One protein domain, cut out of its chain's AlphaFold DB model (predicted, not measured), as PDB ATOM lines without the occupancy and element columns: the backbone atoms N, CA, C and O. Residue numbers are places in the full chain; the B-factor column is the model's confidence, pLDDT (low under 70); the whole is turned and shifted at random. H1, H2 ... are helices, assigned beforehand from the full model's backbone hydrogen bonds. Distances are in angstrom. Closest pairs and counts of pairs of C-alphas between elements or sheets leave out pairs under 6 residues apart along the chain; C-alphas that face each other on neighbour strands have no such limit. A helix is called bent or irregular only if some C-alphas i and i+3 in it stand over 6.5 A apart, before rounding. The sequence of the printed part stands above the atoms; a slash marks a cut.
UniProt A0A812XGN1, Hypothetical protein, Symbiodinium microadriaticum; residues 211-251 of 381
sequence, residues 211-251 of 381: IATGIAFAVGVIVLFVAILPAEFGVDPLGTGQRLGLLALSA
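AT A GLANCE: This is residues 211 to 251 of the 381 residues of the protein "Hypothetical protein" of Symbiodinium microadriaticum (UniProt A0A812XGN1). One long helix, H1, makes the length of the model, and its last turns are joined by a small head of two short helices, H2 and H3, with the loop that leads to them. The first part of H1, residues 211 to 224, sticks out as a bare arm, while the head folds back on H1 beyond its kink near residue 227. The printed part has 41 residues with three named helices, H1, H2 and H3 in that order along the chain, and no named strand; the class is all helix. It is only just loose, close to compact, with a radius of gyration of the C-alphas of 11.2 A, and the C-alphas span 37 by 15 by 13 A.

HOW THE PARTS SIT: H1, residues 211 to 233, stands free over residues 211 to 224. It has a kink of 37 degrees near residue 227, and it is irregular, only just: C-alphas 226 and 229 are 7.0 A apart. H1 touches H2, residues 240 to 244, with residues 226 to 231 alone; their closest C-alphas, those of Pro 230 and Gly 241, are 4.9 A apart. H1 touches H3, residues 246 to 250, with residues 227 to 233 alone; their closest C-alphas, those of Ala 231 and Leu 246, are 4.8 A apart. H2 and H3 are close but not clearly touching, with 2 pairs of C-alphas within 8 A; the closest are those of Gly 241 and Leu 247, at 5.3 A. In H2 every O i to N i+4 pair is within hydrogen-bond range; in H1 17 of 19 are, and in H3 0 of 1, where 2 of 2 O i to N i+3 pairs are within range.

IN THESE COORDINATES: H1 begins at C-alpha 211, at (50.549, -29.392, -25.391), and ends at C-alpha 233, at (40.025, -35.541, -53.429), 30.6 A from first to last C-alpha. H2 runs from Thr 240 to Leu 244, 5.9 A from first to last C-alpha, and begins at C-alpha 240, at (45.125, -45.475, -46.168). H3 runs from Leu 246 to Ser 250, 7.2 A from first to last C-alpha, and ends at C-alpha 250, at (35.912, -39.569, -54.047).

THE WHOLE: The outline is a rod, and the two C-alphas farthest apart, those of Ile 211 and Ala 251, are 37.5 A apart. The printed part has no cut. The link from H1 to H2 has 6 residues and is short, and the link from H2 to H3 has 1 residue and is tight; no link is long. The mean pLDDT of the printed part is 89.2, and residues 211 to 212 are under 70.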
ATOM      1  N   ILE A 211      50.652 -27.971 -25.057       69.50
ATOM      2  CA  ILE A 211      50.549 -29.392 -25.391       69.50
ATOM      3  C   ILE A 211      49.237 -29.673 -26.135       69.50
ATOM      4  O   ILE A 211      49.271 -30.324 -27.172       69.50
ATOM      5  N   ALA A 212      48.101 -29.151 -25.665       68.88
ATOM      6  CA  ALA A 212      46.803 -29.353 -26.307       68.88
ATOM      7  C   ALA A 212      46.765 -28.782 -27.731       68.88
ATOM      8  O   ALA A 212      46.328 -29.476 -28.644       68.88
ATOM      9  N   THR A 213      47.281 -27.571 -27.947       75.31
ATOM     10  CA  THR A 213      47.364 -26.959 -29.283       75.31
ATOM     11  C   THR A 213      48.296 -27.750 -30.201       75.31
ATOM     12  O   THR A 213      47.957 -27.992 -31.358       75.31
ATOM     13  N   GLY A 214      49.442 -28.211 -29.689       79.25
ATOM     14  CA  GLY A 214      50.362 -29.061 -30.447       79.25
ATOM     15  C   GLY A 214      49.745 -30.406 -30.839       79.25
ATOM     16  O   GLY A 214      49.858 -30.820 -31.992       79.25
ATOM     17  N   ILE A 215      49.044 -31.063 -29.908       80.94
ATOM     18  CA  ILE A 215      48.322 -32.318 -30.160       80.94
ATOM     19  C   ILE A 215      47.203 -32.089 -31.174       80.94
ATOM     20  O   ILE A 215      47.118 -32.833 -32.143       80.94
ATOM     21  N   ALA A 216      46.374 -31.059 -30.996       82.19
ATOM     22  CA  ALA A 216      45.271 -30.757 -31.905       82.19
ATOM     23  C   ALA A 216      45.767 -30.494 -33.334       82.19
ATOM     24  O   ALA A 216      45.200 -31.024 -34.287       82.19
ATOM     25  N   PHE A 217      46.861 -29.743 -33.486       89.00
ATOM     26  CA  PHE A 217      47.486 -29.518 -34.787       89.00
ATOM     27  C   PHE A 217      47.997 -30.824 -35.410       89.00
ATOM     28  O   PHE A 217      47.706 -31.106 -36.571       89.00
ATOM     29  N   ALA A 218      48.708 -31.653 -34.639       91.25
ATOM     30  CA  ALA A 218      49.207 -32.941 -35.118       91.25
ATOM     31  C   ALA A 218      48.066 -33.890 -35.522       91.25
ATOM     32  O   ALA A 218      48.133 -34.506 -36.583       91.25
ATOM     33  N   VAL A 219      47.000 -33.966 -34.722       93.94
ATOM     34  CA  VAL A 219      45.793 -34.748 -35.030       93.94
ATOM     35  C   VAL A 219      45.133 -34.234 -36.306       93.94
ATOM     36  O   VAL A 219      44.818 -35.037 -37.177       93.94
ATOM     37  N   GLY A 220      44.985 -32.915 -36.462       91.94
ATOM     38  CA  GLY A 220      44.421 -32.316 -37.672       91.94
ATOM     39  C   GLY A 220      45.211 -32.675 -38.931       91.94
ATOM     40  O   GLY A 220      44.623 -33.070 -39.935       91.94
ATOM     41  N   VAL A 221      46.547 -32.625 -38.866       93.88
ATOM     42  CA  VAL A 221      47.415 -33.057 -39.973       93.88
ATOM     43  C   VAL A 221      47.252 -34.554 -40.248       93.88
ATOM     44  O   VAL A 221      47.124 -34.948 -41.401       93.88
ATOM     45  N   ILE A 222      47.209 -35.401 -39.218       95.25
ATOM     46  CA  ILE A 222      47.007 -36.846 -39.405       95.25
ATOM     47  C   ILE A 222      45.668 -37.116 -40.098       95.25
ATOM     48  O   ILE A 222      45.638 -37.825 -41.099       95.25
ATOM     49  N   VAL A 223      44.575 -36.526 -39.613       95.00
ATOM     50  CA  VAL A 223      43.234 -36.704 -40.191       95.00
ATOM     51  C   VAL A 223      43.185 -36.223 -41.641       95.00
ATOM     52  O   VAL A 223      42.628 -36.918 -42.491       95.00
ATOM     53  N   LEU A 224      43.818 -35.084 -41.943       94.31
ATOM     54  CA  LEU A 224      43.895 -34.555 -43.303       94.31
ATOM     55  C   LEU A 224      44.500 -35.577 -44.276       94.31
ATOM     56  O   LEU A 224      43.912 -35.853 -45.316       94.31
ATOM     57  N   PHE A 225      45.652 -36.154 -43.931       95.00
ATOM     58  CA  PHE A 225      46.373 -37.065 -44.824       95.00
ATOM     59  C   PHE A 225      45.832 -38.498 -44.821       95.00
ATOM     60  O   PHE A 225      45.954 -39.186 -45.830       95.00
ATOM     61  N   VAL A 226      45.261 -38.960 -43.706       93.75
ATOM     62  CA  VAL A 226      44.749 -40.332 -43.575       93.75
ATOM     63  C   VAL A 226      43.347 -40.479 -44.159       93.75
ATOM     64  O   VAL A 226      43.051 -41.529 -44.731       93.75
ATOM     65  N   ALA A 227      42.494 -39.462 -43.995       93.56
ATOM     66  CA  ALA A 227      41.064 -39.570 -44.274       93.56
ATOM     67  C   ALA A 227      40.550 -38.538 -45.284       93.56
ATOM     68  O   ALA A 227      39.940 -38.929 -46.271       93.56
ATOM     69  N   ILE A 228      40.816 -37.244 -45.070       92.56
ATOM     70  CA  ILE A 228      40.201 -36.180 -45.886       92.56
ATOM     71  C   ILE A 228      40.730 -36.206 -47.323       92.56
ATOM     72  O   ILE A 228      39.943 -36.210 -48.261       92.56
ATOM     73  N   LEU A 229      42.054 -36.245 -47.513       93.75
ATOM     74  CA  LEU A 229      42.642 -36.251 -48.856       93.75
ATOM     75  C   LEU A 229      42.178 -37.448 -49.706       93.75
ATOM     76  O   LEU A 229      41.777 -37.217 -50.850       93.75
ATOM     77  N   PRO A 230      42.154 -38.692 -49.184       94.50
ATOM     78  CA  PRO A 230      41.637 -39.806 -49.965       94.50
ATOM     79  C   PRO A 230      40.123 -39.770 -50.197       94.50
ATOM     80  O   PRO A 230      39.695 -40.159 -51.275       94.50
ATOM     81  N   ALA A 231      39.327 -39.338 -49.212       91.56
ATOM     82  CA  ALA A 231      37.864 -39.383 -49.300       91.56
ATOM     83  C   ALA A 231      37.272 -38.289 -50.194       91.56
ATOM     84  O   ALA A 231      36.340 -38.556 -50.937       91.56
ATOM     85  N   GLU A 232      37.814 -37.073 -50.131       89.38
ATOM     86  CA  GLU A 232      37.239 -35.909 -50.825       89.38
ATOM     87  C   GLU A 232      37.917 -35.638 -52.170       89.38
ATOM     88  O   GLU A 232      37.301 -35.129 -53.099       89.38
ATOM     89  N   PHE A 233      39.212 -35.949 -52.280       90.38
ATOM     90  CA  PHE A 233      40.025 -35.541 -53.429       90.38
ATOM     91  C   PHE A 233      40.630 -36.720 -54.196       90.38
ATOM     92  O   PHE A 233      41.351 -36.502 -55.168       90.38
ATOM     93  N   GLY A 234      40.420 -37.959 -53.737       89.19
ATOM     94  CA  GLY A 234      41.025 -39.154 -54.332       89.19
ATOM     95  C   GLY A 234      42.556 -39.204 -54.225       89.19
ATOM     96  O   GLY A 234      43.206 -40.040 -54.853       89.19
ATOM     97  N   VAL A 235      43.162 -38.309 -53.435       93.06
ATOM     98  CA  VAL A 235      44.615 -38.217 -53.254       93.06
ATOM     99  C   VAL A 235      45.005 -39.059 -52.044       93.06
ATOM    100  O   VAL A 235      44.764 -38.664 -50.906       93.06
ATOM    101  N   ASP A 236      45.638 -40.213 -52.273       94.75
ATOM    102  CA  ASP A 236      46.003 -41.167 -51.213       94.75
ATOM    103  C   ASP A 236      47.527 -41.299 -51.011       94.75
ATOM    104  O   ASP A 236      48.141 -42.276 -51.443       94.75
ATOM    105  N   PRO A 237      48.180 -40.322 -50.352       92.94
ATOM    106  CA  PRO A 237      49.632 -40.308 -50.186       92.94
ATOM    107  C   PRO A 237      50.140 -41.377 -49.209       92.94
ATOM    108  O   PRO A 237      51.321 -41.722 -49.243       92.94
ATOM    109  N   LEU A 238      49.277 -41.883 -48.320       94.31
ATOM    110  CA  LEU A 238      49.630 -42.865 -47.288       94.31
ATOM    111  C   LEU A 238      49.154 -44.292 -47.618       94.31
ATOM    112  O   LEU A 238      49.508 -45.230 -46.900       94.31
ATOM    113  N   GLY A 239      48.359 -44.477 -48.678       91.25
ATOM    114  CA  GLY A 239      47.722 -45.754 -49.018       91.25
ATOM    115  C   GLY A 239      46.593 -46.146 -48.052       91.25
ATOM    116  O   GLY A 239      46.143 -47.296 -48.047       91.25
ATOM    117  N   THR A 240      46.184 -45.238 -47.160       92.75
ATOM    118  CA  THR A 240      45.125 -45.475 -46.168       92.75
ATOM    119  C   THR A 240      43.752 -45.406 -46.809       92.75
ATOM    120  O   THR A 240      42.875 -46.172 -46.417       92.75
ATOM    121  N   GLY A 241      43.584 -44.566 -47.829       91.56
ATOM    122  CA  GLY A 241      42.352 -44.468 -48.598       91.56
ATOM    123  C   GLY A 241      41.969 -45.773 -49.277       91.56
ATOM    124  O   GLY A 241      40.834 -46.222 -49.147       91.56
ATOM    125  N   GLN A 242      42.926 -46.431 -49.929       92.25
ATOM    126  CA  GLN A 242      42.710 -47.733 -50.558       92.25
ATOM    127  C   GLN A 242      42.389 -48.827 -49.530       92.25
ATOM    128  O   GLN A 242      41.507 -49.651 -49.753       92.25
ATOM    129  N   ARG A 243      43.089 -48.843 -48.388       93.69
ATOM    130  CA  ARG A 243      42.899 -49.869 -47.344       93.69
ATOM    131  C   ARG A 243      41.577 -49.737 -46.598       93.69
ATOM    132  O   ARG A 243      41.031 -50.746 -46.169       93.69
ATOM    133  N   LEU A 244      41.110 -48.506 -46.404       92.19
ATOM    134  CA  LEU A 244      39.874 -48.194 -45.687       92.19
ATOM    135  C   LEU A 244      38.671 -48.019 -46.626       92.19
ATOM    136  O   LEU A 244      37.571 -47.771 -46.147       92.19
ATOM    137  N   GLY A 245      38.867 -48.130 -47.946       89.50
ATOM    138  CA  GLY A 245      37.812 -47.947 -48.947       89.50
ATOM    139  C   GLY A 245      37.375 -46.494 -49.159       89.50
ATOM    140  O   GLY A 245      36.390 -46.255 -49.847       89.50
ATOM    141  N   LEU A 246      38.101 -45.513 -48.614       91.88
ATOM    142  CA  LEU A 246      37.729 -44.095 -48.687       91.88
ATOM    143  C   LEU A 246      37.804 -43.532 -50.109       91.88
ATOM    144  O   LEU A 246      37.074 -42.605 -50.425       91.88
ATOM    145  N   LEU A 247      38.634 -44.114 -50.981       89.19
ATOM    146  CA  LEU A 247      38.727 -43.691 -52.383       89.19
ATOM    147  C   LEU A 247      37.396 -43.835 -53.138       89.19
ATOM    148  O   LEU A 247      37.154 -43.079 -54.074       89.19
ATOM    149  N   ALA A 248      36.525 -44.761 -52.721       85.25
ATOM    150  CA  ALA A 248      35.203 -44.924 -53.319       85.25
ATOM    151  C   ALA A 248      34.298 -43.703 -53.094       85.25
ATOM    152  O   ALA A 248      33.447 -43.430 -53.927       85.25
ATOM    153  N   LEU A 249      34.512 -42.952 -52.008       84.50
ATOM    154  CA  LEU A 249      33.756 -41.732 -51.705       84.50
ATOM    155  C   LEU A 249      34.164 -40.559 -52.605       84.50
ATOM    156  O   LEU A 249      33.367 -39.660 -52.831       84.50
ATOM    157  N   SER A 250      35.396 -40.588 -53.126       84.56
ATOM    158  CA  SER A 250      35.912 -39.569 -54.047       84.56
ATOM    159  C   SER A 250      35.572 -39.839 -55.513       84.56
ATOM    160  O   SER A 250      35.884 -39.019 -56.374       84.56
ATOM    161  N   ALA A 251      35.006 -41.011 -55.820       77.56
ATOM    162  CA  ALA A 251      34.613 -41.341 -57.178       77.56
ATOM    163  C   ALA A 251      33.441 -40.440 -57.582       77.56
ATOM    164  O   ALA A 251      32.423 -40.409 -56.896       77.56
TER     165      ALA A 251